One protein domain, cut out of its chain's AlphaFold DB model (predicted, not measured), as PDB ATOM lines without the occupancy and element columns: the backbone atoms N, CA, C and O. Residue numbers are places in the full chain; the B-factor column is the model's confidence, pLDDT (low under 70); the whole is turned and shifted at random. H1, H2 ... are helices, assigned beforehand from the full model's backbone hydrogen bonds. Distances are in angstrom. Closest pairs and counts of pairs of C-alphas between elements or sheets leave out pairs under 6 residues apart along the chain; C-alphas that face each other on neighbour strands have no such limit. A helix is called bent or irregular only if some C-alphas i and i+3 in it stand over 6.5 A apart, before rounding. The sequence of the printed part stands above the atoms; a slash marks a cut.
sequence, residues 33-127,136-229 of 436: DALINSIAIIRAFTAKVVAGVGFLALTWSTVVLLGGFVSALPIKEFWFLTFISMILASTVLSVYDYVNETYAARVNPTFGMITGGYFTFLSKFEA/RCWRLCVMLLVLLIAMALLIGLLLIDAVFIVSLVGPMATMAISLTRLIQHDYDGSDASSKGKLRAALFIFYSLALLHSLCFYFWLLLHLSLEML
ATOM      1  N   ASP A  33     -46.556  17.110  31.101       80.95
ATOM      2  CA  ASP A  33     -45.212  16.545  31.164       80.95
ATOM      3  C   ASP A  33     -44.442  16.934  32.430       80.95
ATOM      4  O   ASP A  33     -43.828  16.064  33.038       80.95
ATOM      5  N   ALA A  34     -44.521  18.179  32.904       83.91
ATOM      6  CA  ALA A  34     -43.860  18.592  34.147       83.91
ATOM      7  C   ALA A  34     -44.355  17.785  35.363       83.91
ATOM      8  O   ALA A  34     -43.561  17.386  36.224       83.91
ATOM      9  N   LEU A  35     -45.664  17.506  35.418       85.34
ATOM     10  CA  LEU A  35     -46.263  16.658  36.450       85.34
ATOM     11  C   LEU A  35     -45.793  15.203  36.319       85.34
ATOM     12  O   LEU A  35     -45.344  14.620  37.308       85.34
ATOM     13  N   ILE A  36     -45.859  14.639  35.107       88.23
ATOM     14  CA  ILE A  36     -45.388  13.278  34.809       88.23
ATOM     15  C   ILE A  36     -43.921  13.113  35.218       88.23
ATOM     16  O   ILE A  36     -43.595  12.192  35.966       88.23
ATOM     17  N   ASN A  37     -43.056  14.036  34.797       90.40
ATOM     18  CA  ASN A  37     -41.618  13.999  35.059       90.40
ATOM     19  C   ASN A  37     -41.326  14.078  36.554       90.40
ATOM     20  O   ASN A  37     -40.549  13.279  37.076       90.40
ATOM     21  N   SER A  38     -41.994  14.990  37.265       89.65
ATOM     22  CA  SER A  38     -41.819  15.148  38.710       89.65
ATOM     23  C   SER A  38     -42.210  13.878  39.467       89.65
ATOM     24  O   SER A  38     -41.442  13.389  40.296       89.65
ATOM     25  N   ILE A  39     -43.376  13.299  39.161       90.92
ATOM     26  CA  ILE A  39     -43.833  12.068  39.818       90.92
ATOM     27  C   ILE A  39     -42.926  10.887  39.440       90.92
ATOM     28  O   ILE A  39     -42.577  10.092  40.311       90.92
ATOM     29  N   ALA A  40     -42.497  10.776  38.179       91.17
ATOM     30  CA  ALA A  40     -41.606   9.711  37.721       91.17
ATOM     31  C   ALA A  40     -40.238   9.746  38.424       91.17
ATOM     32  O   ALA A  40     -39.770   8.700  38.884       91.17
ATOM     33  N   ILE A  41     -39.635  10.932  38.573       92.15
ATOM     34  CA  ILE A  41     -38.383  11.124  39.325       92.15
ATOM     35  C   ILE A  41     -38.574  10.712  40.788       92.15
ATOM     36  O   ILE A  41     -37.800   9.910  41.317       92.15
ATOM     37  N   ILE A  42     -39.619  11.222  41.453       92.71
ATOM     38  CA  ILE A  42     -39.874  10.919  42.869       92.71
ATOM     39  C   ILE A  42     -40.153   9.421  43.050       92.71
ATOM     40  O   ILE A  42     -39.629   8.818  43.988       92.71
ATOM     41  N   ARG A  43     -40.908   8.783  42.141       92.53
ATOM     42  CA  ARG A  43     -41.138   7.330  42.141       92.53
ATOM     43  C   ARG A  43     -39.819   6.569  42.057       92.53
ATOM     44  O   ARG A  43     -39.600   5.666  42.860       92.53
ATOM     45  N   ALA A  44     -38.944   6.923  41.115       91.79
ATOM     46  CA  ALA A  44     -37.661   6.249  40.938       91.79
ATOM     47  C   ALA A  44     -36.753   6.407  42.163       91.79
ATOM     48  O   ALA A  44     -36.223   5.416  42.667       91.79
ATOM     49  N   PHE A  45     -36.634   7.621  42.702       92.59
ATOM     50  CA  PHE A  45     -35.870   7.868  43.923       92.59
ATOM     51  C   PHE A  45     -36.433   7.083  45.114       92.59
ATOM     52  O   PHE A  45     -35.694   6.384  45.810       92.59
ATOM     53  N   THR A  46     -37.754   7.125  45.312       93.72
ATOM     54  CA  THR A  46     -38.419   6.401  46.403       93.72
ATOM     55  C   THR A  46     -38.200   4.894  46.274       93.72
ATOM     56  O   THR A  46     -37.939   4.237  47.276       93.72
ATOM     57  N   ALA A  47     -38.203   4.340  45.057       93.46
ATOM     58  CA  ALA A  47     -37.903   2.925  44.832       93.46
ATOM     59  C   ALA A  47     -36.504   2.539  45.339       93.46
ATOM     60  O   ALA A  47     -36.335   1.510  45.996       93.46
ATOM     61  N   LYS A  48     -35.495   3.385  45.077       92.13
ATOM     62  CA  LYS A  48     -34.124   3.181  45.571       92.13
ATOM     63  C   LYS A  48     -34.062   3.281  47.097       92.13
ATOM     64  O   LYS A  48     -33.362   2.488  47.721       92.13
ATOM     65  N   VAL A  49     -34.816   4.202  47.704       94.71
ATOM     66  CA  VAL A  49     -34.927   4.319  49.170       94.71
ATOM     67  C   VAL A  49     -35.548   3.062  49.775       94.71
ATOM     68  O   VAL A  49     -34.995   2.524  50.730       94.71
ATOM     69  N   VAL A  50     -36.646   2.553  49.206       95.39
ATOM     70  CA  VAL A  50     -37.280   1.299  49.650       95.39
ATOM     71  C   VAL A  50     -36.276   0.149  49.586       95.39
ATOM     72  O   VAL A  50     -36.055  -0.519  50.593       95.39
ATOM     73  N   ALA A  51     -35.587  -0.020  48.455       93.78
ATOM     74  CA  ALA A  51     -34.563  -1.052  48.304       93.78
ATOM     75  C   ALA A  51     -33.417  -0.904  49.322       93.78
ATOM     76  O   ALA A  51     -33.003  -1.891  49.930       93.78
ATOM     77  N   GLY A  52     -32.931   0.320  49.552       95.09
ATOM     78  CA  GLY A  52     -31.854   0.601  50.504       95.09
ATOM     79  C   GLY A  52     -32.241   0.312  51.956       95.09
ATOM     80  O   GLY A  52     -31.498  -0.365  52.669       95.09
ATOM     81  N   VAL A  53     -33.420   0.767  52.393       97.28
ATOM     82  CA  VAL A  53     -33.932   0.484  53.747       97.28
ATOM     83  C   VAL A  53     -34.222  -1.009  53.912       97.28
ATOM     84  O   VAL A  53     -33.918  -1.578  54.958       97.28
ATOM     85  N   GLY A  54     -34.758  -1.660  52.876       96.55
ATOM     86  CA  GLY A  54     -35.060  -3.090  52.885       96.55
ATOM     87  C   GLY A  54     -33.796  -3.929  53.009       96.55
ATOM     88  O   GLY A  54     -33.725  -4.811  53.863       96.55
ATOM     89  N   PHE A  55     -32.755  -3.597  52.244       96.18
ATOM     90  CA  PHE A  55     -31.443  -4.222  52.375       96.18
ATOM     91  C   PHE A  55     -30.863  -4.029  53.779       96.18
ATOM     92  O   PHE A  55     -30.435  -5.001  54.396       96.18
ATOM     93  N   LEU A  56     -30.917  -2.810  54.329       97.43
ATOM     94  CA  LEU A  56     -30.427  -2.535  55.680       97.43
ATOM     95  C   LEU A  56     -31.175  -3.361  56.740       97.43
ATOM     96  O   LEU A  56     -30.543  -3.940  57.622       97.43
ATOM     97  N   ALA A  57     -32.502  -3.472  56.627       97.55
ATOM     98  CA  ALA A  57     -33.324  -4.297  57.512       97.55
ATOM     99  C   ALA A  57     -32.977  -5.793  57.398       97.55
ATOM    100  O   ALA A  57     -32.843  -6.476  58.416       97.55
ATOM    101  N   LEU A  58     -32.774  -6.297  56.175       96.73
ATOM    102  CA  LEU A  58     -32.375  -7.684  55.914       96.73
ATOM    103  C   LEU A  58     -30.979  -7.992  56.452       96.73
ATOM    104  O   LEU A  58     -30.783  -9.024  57.096       96.73
ATOM    105  N   THR A  59     -30.009  -7.102  56.241       96.08
ATOM    106  CA  THR A  59     -28.662  -7.238  56.810       96.08
ATOM    107  C   THR A  59     -28.717  -7.212  58.333       96.08
ATOM    108  O   THR A  59     -28.092  -8.044  58.982       96.08
ATOM    109  N   TRP A  60     -29.508  -6.317  58.928       97.00
ATOM    110  CA  TRP A  60     -29.664  -6.260  60.381       97.00
ATOM    111  C   TRP A  60     -30.295  -7.540  60.944       97.00
ATOM    112  O   TRP A  60     -29.827  -8.090  61.942       97.00
ATOM    113  N   SER A  61     -31.319  -8.066  60.270       96.35
ATOM    114  CA  SER A  61     -31.943  -9.338  60.631       96.35
ATOM    115  C   SER A  61     -30.964 -10.509  60.566       96.35
ATOM    116  O   SER A  61     -30.873 -11.296  61.505       96.35
ATOM    117  N   THR A  62     -30.218 -10.622  59.472       94.67
ATOM    118  CA  THR A  62     -29.384 -11.798  59.198       94.67
ATOM    119  C   THR A  62     -28.043 -11.752  59.919       94.67
ATOM    120  O   THR A  62     -27.646 -12.736  60.536       94.67
ATOM    121  N   VAL A  63     -27.353 -10.613  59.899       95.04
ATOM    122  CA  VAL A  63     -26.000 -10.471  60.452       95.04
ATOM    123  C   VAL A  63     -26.036 -10.188  61.949       95.04
ATOM    124  O   VAL A  63     -25.320 -10.831  62.714       95.04
ATOM    125  N   VAL A  64     -26.867  -9.237  62.388       94.20
ATOM    126  CA  VAL A  64     -26.884  -8.808  63.795       94.20
ATOM    127  C   VAL A  64     -27.754  -9.739  64.627       94.20
ATOM    128  O   VAL A  64     -27.274 -10.292  65.611       94.20
ATOM    129  N   LEU A  65     -29.017  -9.945  64.241       94.29
ATOM    130  CA  LEU A  65     -29.958 -10.724  65.052       94.29
ATOM    131  C   LEU A  65     -29.733 -12.238  64.920       94.29
ATOM    132  O   LEU A  65     -29.437 -12.886  65.920       94.29
ATOM    133  N   LEU A  66     -29.822 -12.802  63.712       93.33
ATOM    134  CA  LEU A  66     -29.602 -14.239  63.494       93.33
ATOM    135  C   LEU A  66     -28.124 -14.627  63.658       93.33
ATOM    136  O   LEU A  66     -27.824 -15.661  64.239       93.33
ATOM    137  N   GLY A  67     -27.184 -13.802  63.199       91.08
ATOM    138  CA  GLY A  67     -25.757 -14.084  63.368       91.08
ATOM    139  C   GLY A  67     -25.256 -13.870  64.800       91.08
ATOM    140  O   GLY A  67     -24.522 -14.700  65.329       91.08
ATOM    141  N   GLY A  68     -25.645 -12.761  65.437       90.64
ATOM    142  CA  GLY A  68     -25.094 -12.340  66.730       90.64
ATOM    143  C   GLY A  68     -25.903 -12.745  67.963       90.64
ATOM    144  O   GLY A  68     -25.331 -12.830  69.049       90.64
ATOM    145  N   PHE A  69     -27.211 -12.987  67.829       90.10
ATOM    146  CA  PHE A  69     -28.110 -13.202  68.970       90.10
ATOM    147  C   PHE A  69     -29.028 -14.426  68.854       90.10
ATOM    148  O   PHE A  69     -29.887 -14.583  69.718       90.10
ATOM    149  N   VAL A  70     -28.868 -15.316  67.867       90.46
ATOM    150  CA  VAL A  70     -29.795 -16.452  67.656       90.46
ATOM    151  C   VAL A  70     -30.061 -17.282  68.913       90.46
ATOM    152  O   VAL A  70     -31.213 -17.609  69.179       90.46
ATOM    153  N   SER A  71     -29.039 -17.560  69.728       87.75
ATOM    154  CA  SER A  71     -29.190 -18.353  70.958       87.75
ATOM    155  C   SER A  71     -29.902 -17.607  72.091       87.75
ATOM    156  O   SER A  71     -30.505 -18.241  72.947       87.75
ATOM    157  N   ALA A  72     -29.832 -16.272  72.101       88.08
ATOM    158  CA  ALA A  72     -30.484 -15.419  73.098       88.08
ATOM    159  C   ALA A  72     -31.875 -14.937  72.643       88.08
ATOM    160  O   ALA A  72     -32.597 -14.304  73.419       88.08
ATOM    161  N   LEU A  73     -32.235 -15.190  71.379       88.86
ATOM    162  CA  LEU A  73     -33.473 -14.734  70.767       88.86
ATOM    163  C   LEU A  73     -34.648 -15.591  71.265       88.86
ATOM    164  O   LEU A  73     -34.646 -16.808  71.074       88.86
ATOM    165  N   PRO A  74     -35.694 -14.992  71.859       88.59
ATOM    166  CA  PRO A  74     -36.897 -15.734  72.203       88.59
ATOM    167  C   PRO A  74     -37.532 -16.345  70.952       88.59
ATOM    168  O   PRO A  74     -37.598 -15.698  69.906       88.59
ATOM    169  N   ILE A  75     -38.086 -17.554  71.069       89.74
ATOM    170  CA  ILE A  75     -38.703 -18.262  69.933       89.74
ATOM    171  C   ILE A  75     -39.797 -17.436  69.232       89.74
ATOM    172  O   ILE A  75     -39.933 -17.480  68.013       89.74
ATOM    173  N   LYS A  76     -40.541 -16.626  69.996       90.49
ATOM    174  CA  LYS A  76     -41.529 -15.666  69.483       90.49
ATOM    175  C   LYS A  76     -40.885 -14.647  68.532       90.49
ATOM    176  O   LYS A  76     -41.384 -14.438  67.429       90.49
ATOM    177  N   GLU A  77     -39.766 -14.047  68.938       91.67
ATOM    178  CA  GLU A  77     -39.049 -13.053  68.133       91.67
ATOM    179  C   GLU A  77     -38.368 -13.687  66.927       91.67
ATOM    180  O   GLU A  77     -38.329 -13.070  65.869       91.67
ATOM    181  N   PHE A  78     -37.896 -14.929  67.055       93.35
ATOM    182  CA  PHE A  78     -37.361 -15.686  65.927       93.35
ATOM    183  C   PHE A  78     -38.386 -15.815  64.793       93.35
ATOM    184  O   PHE A  78     -38.073 -15.510  63.644       93.35
ATOM    185  N   TRP A  79     -39.632 -16.192  65.103       93.91
ATOM    186  CA  TRP A  79     -40.681 -16.311  64.087       93.91
ATOM    187  C   TRP A  79     -41.067 -14.970  63.458       93.91
ATOM    188  O   TRP A  79     -41.202 -14.901  62.236       93.91
ATOM    189  N   PHE A  80     -41.198 -13.900  64.254       93.94
ATOM    190  CA  PHE A  80     -41.466 -12.566  63.705       93.94
ATOM    191  C   PHE A  80     -40.331 -12.080  62.810       93.94
ATOM    192  O   PHE A  80     -40.590 -11.595  61.711       93.94
ATOM    193  N   LEU A  81     -39.084 -12.249  63.251       94.82
ATOM    194  CA  LEU A  81     -37.894 -11.889  62.495       94.82
ATOM    195  C   LEU A  81     -37.858 -12.611  61.145       94.82
ATOM    196  O   LEU A  81     -37.737 -11.957  60.115       94.82
ATOM    197  N   THR A  82     -38.017 -13.936  61.136       94.55
ATOM    198  CA  THR A  82     -37.993 -14.733  59.902       94.55
ATOM    199  C   THR A  82     -39.141 -14.356  58.964       94.55
ATOM    200  O   THR A  82     -38.918 -14.169  57.767       94.55
ATOM    201  N   PHE A  83     -40.359 -14.187  59.488       94.08
ATOM    202  CA  PHE A  83     -41.525 -13.812  58.684       94.08
ATOM    203  C   PHE A  83     -41.378 -12.418  58.060       94.08
ATOM    204  O   PHE A  83     -41.578 -12.252  56.856       94.08
ATOM    205  N   ILE A  84     -40.977 -11.424  58.858       95.32
ATOM    206  CA  ILE A  84     -40.759 -10.055  58.383       95.32
ATOM    207  C   ILE A  84     -39.622 -10.024  57.359       95.32
ATOM    208  O   ILE A  84     -39.773  -9.393  56.318       95.32
ATOM    209  N   SER A  85     -38.518 -10.735  57.594       95.23
ATOM    210  CA  SER A  85     -37.395 -10.794  56.650       95.23
ATOM    211  C   SER A  85     -37.768 -11.436  55.319       95.23
ATOM    212  O   SER A  85     -37.345 -10.949  54.275       95.23
ATOM    213  N   MET A  86     -38.612 -12.469  55.319       92.71
ATOM    214  CA  MET A  86     -39.123 -13.048  54.075       92.71
ATOM    215  C   MET A  86     -39.952 -12.031  53.276       92.71
ATOM    216  O   MET A  86     -39.771 -11.900  52.065       92.71
ATOM    217  N   ILE A  87     -40.816 -11.265  53.950       93.16
ATOM    218  CA  ILE A  87     -41.611 -10.210  53.308       93.16
ATOM    219  C   ILE A  87     -40.720  -9.071  52.805       93.16
ATOM    220  O   ILE A  87     -40.880  -8.639  51.665       93.16
ATOM    221  N   LEU A  88     -39.770  -8.594  53.616       93.62
ATOM    222  CA  LEU A  88     -38.796  -7.565  53.231       93.62
ATOM    223  C   LEU A  88     -38.028  -7.989  51.970       93.62
ATOM    224  O   LEU A  88     -37.916  -7.216  51.026       93.62
ATOM    225  N   ALA A  89     -37.562  -9.238  51.910       93.23
ATOM    226  CA  ALA A  89     -36.872  -9.764  50.736       93.23
ATOM    227  C   ALA A  89     -37.781  -9.810  49.495       93.23
ATOM    228  O   ALA A  89     -37.395  -9.308  48.439       93.23
ATOM    229  N   SER A  90     -39.001 -10.346  49.624       90.49
ATOM    230  CA  SER A  90     -39.982 -10.392  48.526       90.49
ATOM    231  C   SER A  90     -40.319  -8.995  47.998       90.49
ATOM    232  O   SER A  90     -40.411  -8.774  46.793       90.49
ATOM    233  N   THR A  91     -40.474  -8.029  48.898       90.81
ATOM    234  CA  THR A  91     -40.893  -6.666  48.553       90.81
ATOM    235  C   THR A  91     -39.782  -5.879  47.872       90.81
ATOM    236  O   THR A  91     -40.049  -5.248  46.849       90.81
ATOM    237  N   VAL A  92     -38.530  -6.004  48.324       91.40
ATOM    238  CA  VAL A  92     -37.358  -5.445  47.625       91.40
ATOM    239  C   VAL A  92     -37.256  -5.981  46.191       91.40
ATOM    240  O   VAL A  92     -37.041  -5.201  45.262       91.40
ATOM    241  N   LEU A  93     -37.472  -7.287  45.988       87.61
ATOM    242  CA  LEU A  93     -37.484  -7.891  44.649       87.61
ATOM    243  C   LEU A  93     -38.653  -7.375  43.796       87.61
ATOM    244  O   LEU A  93     -38.453  -7.009  42.640       87.61
ATOM    245  N   SER A  94     -39.855  -7.272  44.373       85.32
ATOM    246  CA  SER A  94     -41.040  -6.789  43.652       85.32
ATOM    247  C   SER A  94     -40.904  -5.337  43.179       85.32
ATOM    248  O   SER A  94     -41.289  -5.014  42.057       85.32
ATOM    249  N   VAL A  95     -40.299  -4.463  43.994       87.21
ATOM    250  CA  VAL A  95     -40.049  -3.059  43.633       87.21
ATOM    251  C   VAL A  95     -39.054  -2.977  42.479       87.21
ATOM    252  O   VAL A  95     -39.254  -2.184  41.560       87.21
ATOM    253  N   TYR A  96     -38.013  -3.813  42.492       84.02
ATOM    254  CA  TYR A  96     -37.052  -3.900  41.394       84.02
ATOM    255  C   TYR A  96     -37.719  -4.341  40.082       84.02
ATOM    256  O   TYR A  96     -37.535  -3.697  39.048       84.02
ATOM    257  N   ASP A  97     -38.542  -5.390  40.132       81.18
ATOM    258  CA  ASP A  97     -39.264  -5.896  38.961       81.18
ATOM    259  C   ASP A  97     -40.271  -4.881  38.404       81.18
ATOM    260  O   ASP A  97     -40.402  -4.742  37.187       81.18
ATOM    261  N   TYR A  98     -40.945  -4.131  39.280       79.31
ATOM    262  CA  TYR A  98     -41.899  -3.104  38.869       79.31
ATOM    263  C   TYR A  98     -41.220  -1.878  38.244       79.31
ATOM    264  O   TYR A  98     -41.715  -1.301  37.278       79.31
ATOM    265  N   VAL A  99     -40.067  -1.460  38.774       77.86
ATOM    266  CA  VAL A  99     -39.304  -0.340  38.202       77.86
ATOM    267  C   VAL A  99     -38.783  -0.676  36.807       77.86
ATOM    268  O   VAL A  99     -38.827   0.187  35.934       77.86
ATOM    269  N   ASN A 100     -38.358  -1.920  36.584       74.94
ATOM    270  CA  ASN A 100     -37.822  -2.357  35.296       74.94
ATOM    271  C   ASN A 100     -38.895  -2.859  34.313       74.94
ATOM    272  O   ASN A 100     -38.536  -3.335  33.238       74.94
ATOM    273  N   GLU A 101     -40.186  -2.814  34.676       70.97
ATOM    274  CA  GLU A 101     -41.319  -3.291  33.856       70.97
ATOM    275  C   GLU A 101     -41.160  -4.751  33.356       70.97
ATOM    276  O   GLU A 101     -41.857  -5.219  32.451       70.97
ATOM    277  N   THR A 102     -40.265  -5.528  33.981       65.53
ATOM    278  CA  THR A 102     -39.964  -6.923  33.613       65.53
ATOM    279  C   THR A 102     -41.144  -7.842  33.900       65.53
ATOM    280  O   THR A 102     -41.225  -8.944  33.355       65.53
ATOM    281  N   TYR A 103     -42.055  -7.421  34.776       61.01
ATOM    282  CA  TYR A 103     -43.280  -8.145  35.086       61.01
ATOM    283  C   TYR A 103     -44.252  -8.151  33.900       61.01
ATOM    284  O   TYR A 103     -44.646  -9.227  33.452       61.01
ATOM    285  N   ALA A 104     -44.575  -6.980  33.336       61.57
ATOM    286  CA  ALA A 104     -45.465  -6.879  32.178       61.57
ATOM    287  C   ALA A 104     -44.910  -7.683  30.993       61.57
ATOM    288  O   ALA A 104     -45.638  -8.452  30.365       61.57
ATOM    289  N   ALA A 105     -43.596  -7.591  30.765       60.76
ATOM    290  CA  ALA A 105     -42.897  -8.372  29.751       60.76
ATOM    291  C   ALA A 105     -42.925  -9.893  30.008       60.76
ATOM    292  O   ALA A 105     -42.865 -10.660  29.054       60.76
ATOM    293  N   ARG A 106     -43.025 -10.358  31.263       62.01
ATOM    294  CA  ARG A 106     -43.104 -11.793  31.600       62.01
ATOM    295  C   ARG A 106     -44.527 -12.343  31.528       62.01
ATOM    296  O   ARG A 106     -44.725 -13.442  31.010       62.01
ATOM    297  N   VAL A 107     -45.519 -11.607  32.023       62.17
ATOM    298  CA  VAL A 107     -46.893 -12.121  32.158       62.17
ATOM    299  C   VAL A 107     -47.669 -12.058  30.840       62.17
ATOM    300  O   VAL A 107     -48.277 -13.060  30.463       62.17
ATOM    301  N   ASN A 108     -47.599 -10.949  30.092       64.33
ATOM    302  CA  ASN A 108     -48.356 -10.788  28.840       64.33
ATOM    303  C   ASN A 108     -48.081 -11.878  27.788       64.33
ATOM    304  O   ASN A 108     -49.038 -12.491  27.304       64.33
ATOM    305  N   PRO A 109     -46.819 -12.176  27.418       59.27
ATOM    306  CA  PRO A 109     -46.562 -13.200  26.410       59.27
ATOM    307  C   PRO A 109     -46.880 -14.601  26.926       59.27
ATOM    308  O   PRO A 109     -47.356 -15.429  26.156       59.27
ATOM    309  N   THR A 110     -46.675 -14.873  28.219       63.65
ATOM    310  CA  THR A 110     -47.017 -16.170  28.820       63.65
ATOM    311  C   THR A 110     -48.525 -16.405  28.763       63.65
ATOM    312  O   THR A 110     -48.966 -17.462  28.314       63.65
ATOM    313  N   PHE A 111     -49.330 -15.396  29.107       63.21
ATOM    314  CA  PHE A 111     -50.785 -15.464  29.003       63.21
ATOM    315  C   PHE A 111     -51.256 -15.626  27.549       63.21
ATOM    316  O   PHE A 111     -52.104 -16.475  27.268       63.21
ATOM    317  N   GLY A 112     -50.669 -14.878  26.607       64.24
ATOM    318  CA  GLY A 112     -50.973 -14.993  25.176       64.24
ATOM    319  C   GLY A 112     -50.598 -16.356  24.581       64.24
ATOM    320  O   GLY A 112     -51.379 -16.941  23.830       64.24
ATOM    321  N   MET A 113     -49.440 -16.909  24.958       64.98
ATOM    322  CA  MET A 113     -49.019 -18.256  24.556       64.98
ATOM    323  C   MET A 113     -49.943 -19.336  25.122       64.98
ATOM    324  O   MET A 113     -50.310 -20.258  24.393       64.98
ATOM    325  N   ILE A 114     -50.356 -19.215  26.387       65.04
ATOM    326  CA  ILE A 114     -51.270 -20.175  27.016       65.04
ATOM    327  C   ILE A 114     -52.657 -20.099  26.376       65.04
ATOM    328  O   ILE A 114     -53.213 -21.131  26.032       65.04
ATOM    329  N   THR A 115     -53.222 -18.908  26.179       69.93
ATOM    330  CA  THR A 115     -54.594 -18.764  25.664       69.93
ATOM    331  C   THR A 115     -54.678 -18.984  24.153       69.93
ATOM    332  O   THR A 115     -55.438 -19.835  23.688       69.93
ATOM    333  N   GLY A 116     -53.870 -18.265  23.373       67.62
ATOM    334  CA  GLY A 116     -53.901 -18.312  21.911       67.62
ATOM    335  C   GLY A 116     -53.180 -19.526  21.329       67.62
ATOM    336  O   GLY A 116     -53.680 -20.152  20.388       67.62
ATOM    337  N   GLY A 117     -52.027 -19.895  21.897       69.15
ATOM    338  CA  GLY A 117     -51.233 -21.039  21.441       69.15
ATOM    339  C   GLY A 117     -51.949 -22.367  21.671       69.15
ATOM    340  O   GLY A 117     -52.043 -23.175  20.747       69.15
ATOM    341  N   TYR A 118     -52.539 -22.559  22.855       67.63
ATOM    342  CA  TYR A 118     -53.355 -23.736  23.164       67.63
ATOM    343  C   TYR A 118     -54.600 -23.818  22.274       67.63
ATOM    344  O   TYR A 118     -54.839 -24.857  21.665       67.63
ATOM    345  N   PHE A 119     -55.352 -22.719  22.113       68.53
ATOM    346  CA  PHE A 119     -56.550 -22.699  21.263       68.53
ATOM    347  C   PHE A 119     -56.233 -23.001  19.790       68.53
ATOM    348  O   PHE A 119     -56.910 -23.808  19.153       68.53
ATOM    349  N   THR A 120     -55.171 -22.401  19.246       70.02
ATOM    350  CA  THR A 120     -54.737 -22.646  17.860       70.02
ATOM    351  C   THR A 120     -54.230 -24.077  17.672       70.02
ATOM    352  O   THR A 120     -54.457 -24.691  16.628       70.02
ATOM    353  N   PHE A 121     -53.546 -24.625  18.679       68.80
ATOM    354  CA  PHE A 121     -53.091 -26.012  18.668       68.80
ATOM    355  C   PHE A 121     -54.271 -26.992  18.691       68.80
ATOM    356  O   PHE A 121     -54.288 -27.929  17.893       68.80
ATOM    357  N   LEU A 122     -55.284 -26.745  19.531       68.57
ATOM    358  CA  LEU A 122     -56.511 -27.543  19.581       68.57
ATOM    359  C   LEU A 122     -57.294 -27.489  18.260       68.57
ATOM    360  O   LEU A 122     -57.658 -28.535  17.721       68.57
ATOM    361  N   SER A 123     -57.505 -26.291  17.703       71.29
ATOM    362  CA  SER A 123     -58.329 -26.109  16.499       71.29
ATOM    363  C   SER A 123     -57.719 -26.746  15.248       71.29
ATOM    364  O   SER A 123     -58.429 -27.376  14.463       71.29
ATOM    365  N   LYS A 124     -56.390 -26.677  15.073       67.78
ATOM    366  CA  LYS A 124     -55.695 -27.369  13.968       67.78
ATOM    367  C   LYS A 124     -55.797 -28.893  14.055       67.78
ATOM    368  O   LYS A 124     -55.617 -29.575  13.047       67.78
ATOM    369  N   PHE A 125     -56.042 -29.436  15.242       60.90
ATOM    370  CA  PHE A 125     -56.014 -30.873  15.483       60.90
ATOM    371  C   PHE A 125     -57.369 -31.549  15.258       60.90
ATOM    372  O   PHE A 125     -57.413 -32.682  14.770       60.90
ATOM    373  N   GLU A 126     -58.468 -30.845  15.548       62.33
ATOM    374  CA  GLU A 126     -59.843 -31.313  15.318       62.33
ATOM    375  C   GLU A 126     -60.115 -31.616  13.831       62.33
ATOM    376  O   GLU A 126     -60.852 -32.544  13.501       62.33
ATOM    377  N   ALA A 127     -59.419 -30.931  12.917       60.85
ATOM    378  CA  ALA A 127     -59.598 -31.070  11.472       60.85
ATOM    379  C   ALA A 127     -59.155 -32.426  10.864       60.85
ATOM    380  O   ALA A 127     -59.475 -32.697   9.711       60.85
ATOM    381  N   ARG A 136     -53.875 -42.536  16.859       82.24
ATOM    382  CA  ARG A 136     -54.727 -42.124  17.990       82.24
ATOM    383  C   ARG A 136     -53.988 -42.191  19.331       82.24
ATOM    384  O   ARG A 136     -54.089 -41.248  20.107       82.24
ATOM    385  N   CYS A 137     -53.218 -43.252  19.578       84.07
ATOM    386  CA  CYS A 137     -52.444 -43.408  20.813       84.07
ATOM    387  C   CYS A 137     -51.358 -42.328  20.950       84.07
ATOM    388  O   CYS A 137     -51.324 -41.615  21.951       84.07
ATOM    389  N   TRP A 138     -50.545 -42.124  19.907       84.51
ATOM    390  CA  TRP A 138     -49.551 -41.043  19.865       84.51
ATOM    391  C   TRP A 138     -50.188 -39.677  20.140       84.51
ATOM    392  O   TRP A 138     -49.680 -38.890  20.934       84.51
ATOM    393  N   ARG A 139     -51.336 -39.407  19.511       78.65
ATOM    394  CA  ARG A 139     -52.074 -38.154  19.686       78.65
ATOM    395  C   ARG A 139     -52.536 -37.948  21.128       78.65
ATOM    396  O   ARG A 139     -52.360 -36.854  21.646       78.65
ATOM    397  N   LEU A 140     -53.071 -38.976  21.789       84.79
ATOM    398  CA  LEU A 140     -53.457 -38.894  23.202       84.79
ATOM    399  C   LEU A 140     -52.249 -38.624  24.111       84.79
ATOM    400  O   LEU A 140     -52.345 -37.784  25.002       84.79
ATOM    401  N   CYS A 141     -51.104 -39.261  23.851       85.95
ATOM    402  CA  CYS A 141     -49.867 -38.998  24.593       85.95
ATOM    403  C   CYS A 141     -49.385 -37.550  24.424       85.95
ATOM    404  O   CYS A 141     -49.021 -36.906  25.406       85.95
ATOM    405  N   VAL A 142     -49.422 -37.013  23.197       85.18
ATOM    406  CA  VAL A 142     -49.068 -35.608  22.927       85.18
ATOM    407  C   VAL A 142     -50.040 -34.656  23.625       85.18
ATOM    408  O   VAL A 142     -49.597 -33.698  24.250       85.18
ATOM    409  N   MET A 143     -51.346 -34.930  23.584       82.12
ATOM    410  CA  MET A 143     -52.354 -34.115  24.271       82.12
ATOM    411  C   MET A 143     -52.164 -34.113  25.789       82.12
ATOM    412  O   MET A 143     -52.251 -33.056  26.410       82.12
ATOM    413  N   LEU A 144     -51.859 -35.269  26.384       86.59
ATOM    414  CA  LEU A 144     -51.558 -35.372  27.809       86.59
ATOM    415  C   LEU A 144     -50.290 -34.585  28.169       86.59
ATOM    416  O   LEU A 144     -50.290 -33.856  29.155       86.59
ATOM    417  N   LEU A 145     -49.233 -34.683  27.359       87.46
ATOM    418  CA  LEU A 145     -48.000 -33.922  27.568       87.46
ATOM    419  C   LEU A 145     -48.247 -32.408  27.480       87.46
ATOM    420  O   LEU A 145     -47.815 -31.669  28.361       87.46
ATOM    421  N   VAL A 146     -48.975 -31.948  26.457       83.56
ATOM    422  CA  VAL A 146     -49.346 -30.532  26.298       83.56
ATOM    423  C   VAL A 146     -50.208 -30.062  27.471       83.56
ATOM    424  O   VAL A 146     -49.981 -28.970  27.984       83.56
ATOM    425  N   LEU A 147     -51.144 -30.888  27.948       83.82
ATOM    426  CA  LEU A 147     -51.961 -30.587  29.123       83.82
ATOM    427  C   LEU A 147     -51.114 -30.476  30.399       83.82
ATOM    428  O   LEU A 147     -51.335 -29.561  31.184       83.82
ATOM    429  N   LEU A 148     -50.139 -31.365  30.605       88.90
ATOM    430  CA  LEU A 148     -49.226 -31.302  31.752       88.90
ATOM    431  C   LEU A 148     -48.340 -30.053  31.707       88.90
ATOM    432  O   LEU A 148     -48.162 -29.401  32.733       88.90
ATOM    433  N   ILE A 149     -47.830 -29.685  30.527       86.10
ATOM    434  CA  ILE A 149     -47.076 -28.439  30.334       86.10
ATOM    435  C   ILE A 149     -47.977 -27.231  30.614       86.10
ATOM    436  O   ILE A 149     -47.582 -26.340  31.360       86.10
ATOM    437  N   ALA A 150     -49.203 -27.213  30.087       82.03
ATOM    438  CA  ALA A 150     -50.165 -26.142  30.337       82.03
ATOM    439  C   ALA A 150     -50.537 -26.031  31.827       82.03
ATOM    440  O   ALA A 150     -50.570 -24.928  32.363       82.03
ATOM    441  N   MET A 151     -50.742 -27.158  32.516       84.79
ATOM    442  CA  MET A 151     -50.972 -27.216  33.966       84.79
ATOM    443  C   MET A 151     -49.773 -26.683  34.754       84.79
ATOM    444  O   MET A 151     -49.955 -25.906  35.684       84.79
ATOM    445  N   ALA A 152     -48.546 -27.059  34.383       86.70
ATOM    446  CA  ALA A 152     -47.334 -26.556  35.024       86.70
ATOM    447  C   ALA A 152     -47.158 -25.042  34.810       86.70
ATOM    448  O   ALA A 152     -46.825 -24.329  35.756       86.70
ATOM    449  N   LEU A 153     -47.438 -24.542  33.601       84.89
ATOM    450  CA  LEU A 153     -47.436 -23.107  33.297       84.89
ATOM    451  C   LEU A 153     -48.523 -22.357  34.078       84.89
ATOM    452  O   LEU A 153     -48.259 -21.273  34.589       84.89
ATOM    453  N   LEU A 154     -49.713 -22.945  34.225       82.56
ATOM    454  CA  LEU A 154     -50.803 -22.383  35.020       82.56
ATOM    455  C   LEU A 154     -50.447 -22.328  36.512       82.56
ATOM    456  O   LEU A 154     -50.654 -21.300  37.144       82.56
ATOM    457  N   ILE A 155     -49.879 -23.401  37.072       85.58
ATOM    458  CA  ILE A 155     -49.387 -23.417  38.459       85.58
ATOM    459  C   ILE A 155     -48.289 -22.363  38.635       85.58
ATOM    460  O   ILE A 155     -48.313 -21.621  39.611       85.58
ATOM    461  N   GLY A 156     -47.359 -22.255  37.683       83.52
ATOM    462  CA  GLY A 156     -46.330 -21.217  37.683       83.52
ATOM    463  C   GLY A 156     -46.919 -19.804  37.694       83.52
ATOM    464  O   GLY A 156     -46.490 -18.979  38.495       83.52
ATOM    465  N   LEU A 157     -47.940 -19.545  36.873       79.66
ATOM    466  CA  LEU A 157     -48.654 -18.266  36.841       79.66
ATOM    467  C   LEU A 157     -49.356 -17.974  38.176       79.66
ATOM    468  O   LEU A 157     -49.176 -16.898  38.733       79.66
ATOM    469  N   LEU A 158     -50.061 -18.959  38.743       83.48
ATOM    470  CA  LEU A 158     -50.711 -18.832  40.053       83.48
ATOM    471  C   LEU A 158     -49.708 -18.557  41.180       83.48
ATOM    472  O   LEU A 158     -50.011 -17.803  42.100       83.48
ATOM    473  N   LEU A 159     -48.514 -19.156  41.125       83.86
ATOM    474  CA  LEU A 159     -47.446 -18.882  42.088       83.86
ATOM    475  C   LEU A 159     -46.889 -17.462  41.929       83.86
ATOM    476  O   LEU A 159     -46.653 -16.801  42.938       83.86
ATOM    477  N   ILE A 160     -46.712 -16.977  40.696       78.81
ATOM    478  CA  ILE A 160     -46.304 -15.589  40.424       78.81
ATOM    479  C   ILE A 160     -47.349 -14.612  40.981       78.81
ATOM    480  O   ILE A 160     -46.989 -13.670  41.688       78.81
ATOM    481  N   ASP A 161     -48.633 -14.875  40.739       78.43
ATOM    482  CA  ASP A 161     -49.730 -14.057  41.262       78.43
ATOM    483  C   ASP A 161     -49.798 -14.115  42.794       78.43
ATOM    484  O   ASP A 161     -49.965 -13.088  43.449       78.43
ATOM    485  N   ALA A 162     -49.591 -15.285  43.406       81.30
ATOM    486  CA  ALA A 162     -49.537 -15.417  44.861       81.30
ATOM    487  C   ALA A 162     -48.381 -14.604  45.469       81.30
ATOM    488  O   ALA A 162     -48.585 -13.890  46.453       81.30
ATOM    489  N   VAL A 163     -47.184 -14.657  44.870       78.70
ATOM    490  CA  VAL A 163     -46.036 -13.830  45.279       78.70
ATOM    491  C   VAL A 163     -46.360 -12.342  45.135       78.70
ATOM    492  O   VAL A 163     -45.979 -11.550  45.998       78.70
ATOM    493  N   PHE A 164     -47.105 -11.953  44.100       73.84
ATOM    494  CA  PHE A 164     -47.549 -10.574  43.911       73.84
ATOM    495  C   PHE A 164     -48.526 -10.122  45.007       73.84
ATOM    496  O   PHE A 164     -48.308  -9.083  45.633       73.84
ATOM    497  N   ILE A 165     -49.547 -10.927  45.322       80.58
ATOM    498  CA  ILE A 165     -50.488 -10.636  46.415       80.58
ATOM    499  C   ILE A 165     -49.751 -10.538  47.756       80.58
ATOM    500  O   ILE A 165     -49.982  -9.602  48.523       80.58
ATOM    501  N   VAL A 166     -48.816 -11.454  48.025       81.82
ATOM    502  CA  VAL A 166     -47.970 -11.404  49.226       81.82
ATOM    503  C   VAL A 166     -47.078 -10.163  49.230       81.82
ATOM    504  O   VAL A 166     -46.883  -9.571  50.285       81.82
ATOM    505  N   SER A 167     -46.573  -9.717  48.082       80.54
ATOM    506  CA  SER A 167     -45.746  -8.504  47.992       80.54
ATOM    507  C   SER A 167     -46.556  -7.220  48.199       80.54
ATOM    508  O   SER A 167     -46.014  -6.233  48.687       80.54
ATOM    509  N   LEU A 168     -47.859  -7.232  47.900       82.94
ATOM    510  CA  LEU A 168     -48.765  -6.107  48.147       82.94
ATOM    511  C   LEU A 168     -49.277  -6.059  49.601       82.94
ATOM    512  O   LEU A 168     -49.308  -4.997  50.226       82.94
ATOM    513  N   VAL A 169     -49.685  -7.213  50.142       88.04
ATOM    514  CA  VAL A 169     -50.284  -7.340  51.485       88.04
ATOM    515  C   VAL A 169     -49.222  -7.502  52.575       88.04
ATOM    516  O   VAL A 169     -49.415  -7.068  53.709       88.04
ATOM    517  N   GLY A 170     -48.079  -8.095  52.244       91.81
ATOM    518  CA  GLY A 170     -46.975  -8.351  53.163       91.81
ATOM    519  C   GLY A 170     -46.510  -7.095  53.900       91.81
ATOM    520  O   GLY A 170     -46.467  -7.133  55.131       91.81
ATOM    521  N   PRO A 171     -46.231  -5.969  53.214       93.26
ATOM    522  CA  PRO A 171     -45.851  -4.721  53.871       93.26
ATOM    523  C   PRO A 171     -46.878  -4.197  54.886       93.26
ATOM    524  O   PRO A 171     -46.491  -3.573  55.872       93.26
ATOM    525  N   MET A 172     -48.177  -4.492  54.725       93.26
ATOM    526  CA  MET A 172     -49.196  -4.131  55.721       93.26
ATOM    527  C   MET A 172     -48.998  -4.967  56.982       93.26
ATOM    528  O   MET A 172     -49.037  -4.440  58.094       93.26
ATOM    529  N   ALA A 173     -48.775  -6.274  56.813       92.98
ATOM    530  CA  ALA A 173     -48.530  -7.181  57.924       92.98
ATOM    531  C   ALA A 173     -47.236  -6.807  58.662       92.98
ATOM    532  O   ALA A 173     -47.236  -6.726  59.890       92.98
ATOM    533  N   THR A 174     -46.151  -6.498  57.939       95.24
ATOM    534  CA  THR A 174     -44.895  -6.047  58.560       95.24
ATOM    535  C   THR A 174     -45.061  -4.709  59.255       95.24
ATOM    536  O   THR A 174     -44.538  -4.554  60.355       95.24
ATOM    537  N   MET A 175     -45.813  -3.767  58.681       96.26
ATOM    538  CA  MET A 175     -46.122  -2.485  59.314       96.26
ATOM    539  C   MET A 175     -46.868  -2.687  60.637       96.26
ATOM    540  O   MET A 175     -46.443  -2.162  61.664       96.26
ATOM    541  N   ALA A 176     -47.937  -3.488  60.634       95.85
ATOM    542  CA  ALA A 176     -48.755  -3.745  61.818       95.85
ATOM    543  C   ALA A 176     -47.982  -4.489  62.918       95.85
ATOM    544  O   ALA A 176     -48.030  -4.087  64.085       95.85
ATOM    545  N   ILE A 177     -47.236  -5.542  62.556       94.84
ATOM    546  CA  ILE A 177     -46.397  -6.286  63.504       94.84
ATOM    547  C   ILE A 177     -45.323  -5.356  64.060       94.84
ATOM    548  O   ILE A 177     -45.210  -5.235  65.276       94.84
ATOM    549  N   SER A 178     -44.584  -4.653  63.200       96.60
ATOM    550  CA  SER A 178     -43.498  -3.769  63.636       96.60
ATOM    551  C   SER A 178     -44.012  -2.687  64.571       96.60
ATOM    552  O   SER A 178     -43.450  -2.527  65.646       96.60
ATOM    553  N   LEU A 179     -45.121  -2.017  64.237       96.53
ATOM    554  CA  LEU A 179     -45.737  -1.006  65.097       96.53
ATOM    555  C   LEU A 179     -46.156  -1.591  66.454       96.53
ATOM    556  O   LEU A 179     -45.856  -1.015  67.496       96.53
ATOM    557  N   THR A 180     -46.789  -2.768  66.458       95.81
ATOM    558  CA  THR A 180     -47.211  -3.443  67.695       95.81
ATOM    559  C   THR A 180     -46.012  -3.810  68.570       95.81
ATOM    560  O   THR A 180     -46.013  -3.534  69.771       95.81
ATOM    561  N   ARG A 181     -44.961  -4.393  67.978       93.11
ATOM    562  CA  ARG A 181     -43.724  -4.754  68.687       93.11
ATOM    563  C   ARG A 181     -42.986  -3.512  69.187       93.11
ATOM    564  O   ARG A 181     -42.430  -3.549  70.284       93.11
ATOM    565  N   LEU A 182     -42.996  -2.413  68.429       94.74
ATOM    566  CA  LEU A 182     -42.409  -1.133  68.836       94.74
ATOM    567  C   LEU A 182     -43.185  -0.464  69.968       94.74
ATOM    568  O   LEU A 182     -42.590   0.279  70.723       94.74
ATOM    569  N   ILE A 183     -44.485  -0.717  70.122       93.31
ATOM    570  CA  ILE A 183     -45.257  -0.209  71.264       93.31
ATOM    571  C   ILE A 183     -44.993  -1.066  72.508       93.31
ATOM    572  O   ILE A 183     -44.719  -0.528  73.580       93.31
ATOM    573  N   GLN A 184     -45.037  -2.395  72.369       90.35
ATOM    574  CA  GLN A 184     -44.934  -3.325  73.500       90.35
ATOM    575  C   GLN A 184     -43.558  -3.313  74.184       90.35
ATOM    576  O   GLN A 184     -43.497  -3.427  75.406       90.35
ATOM    577  N   HIS A 185     -42.461  -3.165  73.429       83.07
ATOM    578  CA  HIS A 185     -41.076  -3.179  73.937       83.07
ATOM    579  C   HIS A 185     -40.685  -4.391  74.819       83.07
ATOM    580  O   HIS A 185     -39.658  -4.344  75.505       83.07
ATOM    581  N   ASP A 186     -41.465  -5.472  74.804       82.43
ATOM    582  CA  ASP A 186     -41.302  -6.711  75.579       82.43
ATOM    583  C   ASP A 186     -40.254  -7.640  74.936       82.43
ATOM    584  O   ASP A 186     -40.514  -8.805  74.631       82.43
ATOM    585  N   TYR A 187     -39.049  -7.120  74.693       79.93
ATOM    586  CA  TYR A 187     -37.951  -7.842  74.029       79.93
ATOM    587  C   TYR A 187     -37.119  -8.677  75.015       79.93
ATOM    588  O   TYR A 187     -35.886  -8.633  75.003       79.93
ATOM    589  N   ASP A 188     -37.774  -9.385  75.930       71.94
ATOM    590  CA  ASP A 188     -37.090 -10.051  77.032       71.94
ATOM    591  C   ASP A 188     -36.332 -11.302  76.559       71.94
ATOM    592  O   ASP A 188     -36.919 -12.358  76.338       71.94
ATOM    593  N   GLY A 189     -35.011 -11.164  76.391       67.37
ATOM    594  CA  GLY A 189     -34.089 -12.275  76.127       67.37
ATOM    595  C   GLY A 189     -33.873 -13.181  77.345       67.37
ATOM    596  O   GLY A 189     -34.120 -12.770  78.481       67.37
ATOM    597  N   SER A 190     -33.374 -14.398  77.104       68.78
ATOM    598  CA  SER A 190     -33.079 -15.388  78.155       68.78
ATOM    599  C   SER A 190     -31.922 -14.975  79.071       68.78
ATOM    600  O   SER A 190     -31.944 -15.265  80.266       68.78
ATOM    601  N   ASP A 191     -30.929 -14.269  78.522       70.42
ATOM    602  CA  ASP A 191     -29.646 -14.044  79.188       70.42
ATOM    603  C   ASP A 191     -29.515 -12.598  79.683       70.42
ATOM    604  O   ASP A 191     -29.531 -11.642  78.903       70.42
ATOM    605  N   ALA A 192     -29.303 -12.417  80.990       73.36
ATOM    606  CA  ALA A 192     -29.222 -11.090  81.610       73.36
ATOM    607  C   ALA A 192     -28.093 -10.202  81.043       73.36
ATOM    608  O   ALA A 192     -28.247  -8.982  80.981       73.36
ATOM    609  N   SER A 193     -26.975 -10.793  80.603       77.10
ATOM    610  CA  SER A 193     -25.812 -10.058  80.080       77.10
ATOM    611  C   SER A 193     -26.027  -9.495  78.669       77.10
ATOM    612  O   SER A 193     -25.478  -8.442  78.335       77.10
ATOM    613  N   SER A 194     -26.827 -10.168  77.836       78.85
ATOM    614  CA  SER A 194     -27.095  -9.774  76.447       78.85
ATOM    615  C   SER A 194     -28.449  -9.078  76.270       78.85
ATOM    616  O   SER A 194     -28.628  -8.365  75.279       78.85
ATOM    617  N   LYS A 195     -29.360  -9.192  77.252       84.12
ATOM    618  CA  LYS A 195     -30.729  -8.641  77.239       84.12
ATOM    619  C   LYS A 195     -30.803  -7.193  76.747       84.12
ATOM    620  O   LYS A 195     -31.597  -6.886  75.864       84.12
ATOM    621  N   GLY A 196     -29.952  -6.303  77.264       87.47
ATOM    622  CA  GLY A 196     -29.944  -4.890  76.862       87.47
ATOM    623  C   GLY A 196     -29.543  -4.662  75.397       87.47
ATOM    624  O   GLY A 196     -30.164  -3.859  74.704       87.47
ATOM    625  N   LYS A 197     -28.540  -5.402  74.904       90.18
ATOM    626  CA  LYS A 197     -28.066  -5.297  73.514       90.18
ATOM    627  C   LYS A 197     -29.075  -5.892  72.535       90.18
ATOM    628  O   LYS A 197     -29.355  -5.277  71.511       90.18
ATOM    629  N   LEU A 198     -29.666  -7.036  72.885       91.18
ATOM    630  CA  LEU A 198     -30.732  -7.657  72.102       91.18
ATOM    631  C   LEU A 198     -31.955  -6.736  72.000       91.18
ATOM    632  O   LEU A 198     -32.482  -6.536  70.908       91.18
ATOM    633  N   ARG A 199     -32.358  -6.111  73.117       90.56
ATOM    634  CA  ARG A 199     -33.457  -5.136  73.153       90.56
ATOM    635  C   ARG A 199     -33.230  -3.996  72.155       90.56
ATOM    636  O   ARG A 199     -34.129  -3.666  71.388       90.56
ATOM    637  N   ALA A 200     -32.029  -3.420  72.146       92.21
ATOM    638  CA  ALA A 200     -31.671  -2.358  71.208       92.21
ATOM    639  C   ALA A 200     -31.647  -2.853  69.749       92.21
ATOM    640  O   ALA A 200     -32.154  -2.173  68.859       92.21
ATOM    641  N   ALA A 201     -31.109  -4.051  69.501       93.98
ATOM    642  CA  ALA A 201     -31.049  -4.630  68.162       93.98
ATOM    643  C   ALA A 201     -32.446  -4.896  67.573       93.98
ATOM    644  O   ALA A 201     -32.681  -4.566  66.410       93.98
ATOM    645  N   LEU A 202     -33.379  -5.437  68.365       94.87
ATOM    646  CA  LEU A 202     -34.769  -5.652  67.947       94.87
ATOM    647  C   LEU A 202     -35.511  -4.330  67.723       94.87
ATOM    648  O   LEU A 202     -36.225  -4.197  66.733       94.87
ATOM    649  N   PHE A 203     -35.295  -3.331  68.582       94.65
ATOM    650  CA  PHE A 203     -35.872  -1.999  68.396       94.65
ATOM    651  C   PHE A 203     -35.459  -1.373  67.054       94.65
ATOM    652  O   PHE A 203     -36.307  -0.870  66.314       94.65
ATOM    653  N   ILE A 204     -34.170  -1.448  66.703       95.73
ATOM    654  CA  ILE A 204     -33.659  -0.956  65.413       95.73
ATOM    655  C   ILE A 204     -34.275  -1.747  64.254       95.73
ATOM    656  O   ILE A 204     -34.740  -1.141  63.290       95.73
ATOM    657  N   PHE A 205     -34.339  -3.077  64.356       97.35
ATOM    658  CA  PHE A 205     -34.940  -3.921  63.321       97.35
ATOM    659  C   PHE A 205     -36.404  -3.560  63.044       97.35
ATOM    660  O   PHE A 205     -36.763  -3.303  61.896       97.35
ATOM    661  N   TYR A 206     -37.243  -3.493  64.081       97.40
ATOM    662  CA  TYR A 206     -38.657  -3.147  63.921       97.40
ATOM    663  C   TYR A 206     -38.844  -1.705  63.427       97.40
ATOM    664  O   TYR A 206     -39.749  -1.444  62.640       97.40
ATOM    665  N   SER A 207     -37.959  -0.779  63.807       97.25
ATOM    666  CA  SER A 207     -37.960   0.589  63.268       97.25
ATOM    667  C   SER A 207     -37.641   0.613  61.769       97.25
ATOM    668  O   SER A 207     -38.327   1.290  61.005       97.25
ATOM    669  N   LEU A 208     -36.639  -0.157  61.327       98.12
ATOM    670  CA  LEU A 208     -36.287  -0.294  59.911       98.12
ATOM    671  C   LEU A 208     -37.403  -0.971  59.110       98.12
ATOM    672  O   LEU A 208     -37.732  -0.510  58.022       98.12
ATOM    673  N   ALA A 209     -38.017  -2.025  59.651       97.24
ATOM    674  CA  ALA A 209     -39.135  -2.715  59.014       97.24
ATOM    675  C   ALA A 209     -40.376  -1.811  58.883       97.24
ATOM    676  O   ALA A 209     -41.046  -1.815  57.845       97.24
ATOM    677  N   LEU A 210     -40.656  -0.986  59.898       97.32
ATOM    678  CA  LEU A 210     -41.722   0.014  59.851       97.32
ATOM    679  C   LEU A 210     -41.430   1.089  58.797       97.32
ATOM    680  O   LEU A 210     -42.279   1.354  57.946       97.32
ATOM    681  N   LEU A 211     -40.219   1.658  58.808       97.54
ATOM    682  CA  LEU A 211     -39.788   2.656  57.827       97.54
ATOM    683  C   LEU A 211     -39.850   2.104  56.397       97.54
ATOM    684  O   LEU A 211     -40.378   2.768  55.510       97.54
ATOM    685  N   HIS A 212     -39.371   0.878  56.182       96.92
ATOM    686  CA  HIS A 212     -39.454   0.197  54.892       96.92
ATOM    687  C   HIS A 212     -40.897   0.105  54.398       96.92
ATOM    688  O   HIS A 212     -41.183   0.442  53.251       96.92
ATOM    689  N   SER A 213     -41.814  -0.317  55.274       96.32
ATOM    690  CA  SER A 213     -43.229  -0.476  54.931       96.32
ATOM    691  C   SER A 213     -43.870   0.867  54.560       96.32
ATOM    692  O   SER A 213     -44.581   0.955  53.563       96.32
ATOM    693  N   LEU A 214     -43.567   1.941  55.298       96.50
ATOM    694  CA  LEU A 214     -44.047   3.293  54.986       96.50
ATOM    695  C   LEU A 214     -43.508   3.805  53.642       96.50
ATOM    696  O   LEU A 214     -44.277   4.305  52.821       96.50
ATOM    697  N   CYS A 215     -42.207   3.640  53.391       96.18
ATOM    698  CA  CYS A 215     -41.595   4.001  52.113       96.18
ATOM    699  C   CYS A 215     -42.206   3.202  50.953       96.18
ATOM    700  O   CYS A 215     -42.450   3.768  49.889       96.18
ATOM    701  N   PHE A 216     -42.488   1.910  51.159       95.43
ATOM    702  CA  PHE A 216     -43.136   1.061  50.163       95.43
ATOM    703  C   PHE A 216     -44.534   1.578  49.811       95.43
ATOM    704  O   PHE A 216     -44.850   1.702  48.631       95.43
ATOM    705  N   TYR A 217     -45.354   1.949  50.799       93.98
ATOM    706  CA  TYR A 217     -46.682   2.504  50.523       93.98
ATOM    707  C   TYR A 217     -46.627   3.861  49.835       93.98
ATOM    708  O   TYR A 217     -47.410   4.107  48.921       93.98
ATOM    709  N   PHE A 218     -45.685   4.723  50.215       95.53
ATOM    710  CA  PHE A 218     -45.481   5.984  49.511       95.53
ATOM    711  C   PHE A 218     -45.075   5.754  48.048       95.53
ATOM    712  O   PHE A 218     -45.643   6.358  47.140       95.53
ATOM    713  N   TRP A 219     -44.160   4.815  47.798       94.70
ATOM    714  CA  TRP A 219     -43.796   4.407  46.445       94.70
ATOM    715  C   TRP A 219     -44.979   3.823  45.664       94.70
ATOM    716  O   TRP A 219     -45.180   4.185  44.506       94.70
ATOM    717  N   LEU A 220     -45.783   2.964  46.294       92.11
ATOM    718  CA  LEU A 220     -46.963   2.357  45.681       92.11
ATOM    719  C   LEU A 220     -47.993   3.425  45.300       92.11
ATOM    720  O   LEU A 220     -48.561   3.363  44.216       92.11
ATOM    721  N   LEU A 221     -48.195   4.437  46.146       92.69
ATOM    722  CA  LEU A 221     -49.057   5.577  45.834       92.69
ATOM    723  C   LEU A 221     -48.556   6.350  44.609       92.69
ATOM    724  O   LEU A 221     -49.352   6.673  43.731       92.69
ATOM    725  N   LEU A 222     -47.247   6.605  44.511       92.84
ATOM    726  CA  LEU A 222     -46.652   7.263  43.341       92.84
ATOM    727  C   LEU A 222     -46.805   6.412  42.079       92.84
ATOM    728  O   LEU A 222     -47.176   6.923  41.024       92.84
ATOM    729  N   HIS A 223     -46.566   5.108  42.190       89.59
ATOM    730  CA  HIS A 223     -46.805   4.161  41.114       89.59
ATOM    731  C   HIS A 223     -48.265   4.222  40.636       89.59
ATOM    732  O   HIS A 223     -48.495   4.438  39.445       89.59
ATOM    733  N   LEU A 224     -49.235   4.078  41.539       89.63
ATOM    734  CA  LEU A 224     -50.653   4.130  41.190       89.63
ATOM    735  C   LEU A 224     -51.037   5.493  40.612       89.63
ATOM    736  O   LEU A 224     -51.843   5.549  39.693       89.63
ATOM    737  N   SER A 225     -50.443   6.587  41.096       88.23
ATOM    738  CA  SER A 225     -50.719   7.928  40.572       88.23
ATOM    739  C   SER A 225     -50.281   8.112  39.117       88.23
ATOM    740  O   SER A 225     -50.946   8.843  38.389       88.23
ATOM    741  N   LEU A 226     -49.211   7.437  38.678       87.38
ATOM    742  CA  LEU A 226     -48.781   7.458  37.277       87.38
ATOM    743  C   LEU A 226     -49.691   6.605  36.394       87.38
ATOM    744  O   LEU A 226     -50.071   7.046  35.316       87.38
ATOM    745  N   GLU A 227     -50.062   5.407  36.849       84.51
ATOM    746  CA  GLU A 227     -50.929   4.508  36.071       84.51
ATOM    747  C   GLU A 227     -52.378   5.012  35.991       84.51
ATOM    748  O   GLU A 227     -53.050   4.854  34.974       84.51
ATOM    749  N   MET A 228     -52.853   5.660  37.056       82.21
ATOM    750  CA  MET A 228     -54.193   6.242  37.150       82.21
ATOM    751  C   MET A 228     -54.213   7.728  36.791       82.21
ATOM    752  O   MET A 228     -55.231   8.383  37.028       82.21
ATOM    753  N   LEU A 229     -53.112   8.282  36.258       78.52
ATOM    754  CA  LEU A 229     -53.065   9.689  35.879       78.52
ATOM    755  C   LEU A 229     -54.204   9.946  34.878       78.52
ATOM    756  O   LEU A 229     -54.220   9.327  33.807       78.52
TER     757      LEU A 229
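What this domain is: This is residues 33 to 127 and 136 to 229 of the 436 residues of the protein "Os05g0239400 protein" of Oryza sativa subsp. japonica (UniProt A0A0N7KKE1). A four-helix bundle of H1, H2, H4b and H5 has a long, loosely paired two-helix arm, H3 and H4a, reaching out from its side, and the bent helix H4 runs from that arm into the bundle. The bundle is up and down, each helix running against the one before it. The printed part has 189 residues with five named helices, H1 to H5, and no named strand: all helix. It is loose, with a radius of gyration of the C-alphas of 22.7 A, and only just flat, spanning 79 by 52 by 23 A.

Where its parts are: H4, residues 136 to 184, was assigned as one helix by its hydrogen bonds but is bent: C-alphas 168 and 171 are 6.6 A apart. Its arms are H4a, residues 136 to 168, 47.4 A, beginning at (-54.727, -42.124, 17.990), and H4b, residues 171 to 184. H5, residues 195 to 227, measures 47.7 A. H2, residues 75 to 99, and H3, residues 102 to 126, each measure 36.4 A. H1, residues 33 to 72, 54.7 A, begins at (-45.212, 16.545, 31.164); it is irregular, C-alphas 68 and 71 being 8.4 A apart.

How they stand to each other: H4b and H5 form a hairpin, their closest C-alphas, Ser 178 and Tyr 206, 4.9 A apart. H1 touches H5, closest at C-alphas Ala 57 and Leu 208, 5.5 A. Residues 87 to 94 of H2 touch H4a about perpendicular, at 73 degrees, closest at C-alphas Thr 91 and Ser 167, 5.2 A. H3 and H4a only just touch, with 3 pairs of C-alphas within 8 A, closest Ile 114 and Ala 150, 6.9 A. Every O i to N i+4 pair is within hydrogen-bond range in H2, H4a, H4b and H5, against 30 of 36 in H1 and 17 of 21 in H3.

The domain as a whole: Residues 128 to 135 are not printed, a gap of 13.7 A between C-alphas 127 and 136. No link printed whole is long. Confidence is under 70 in 26 residues, among them 102 to 119.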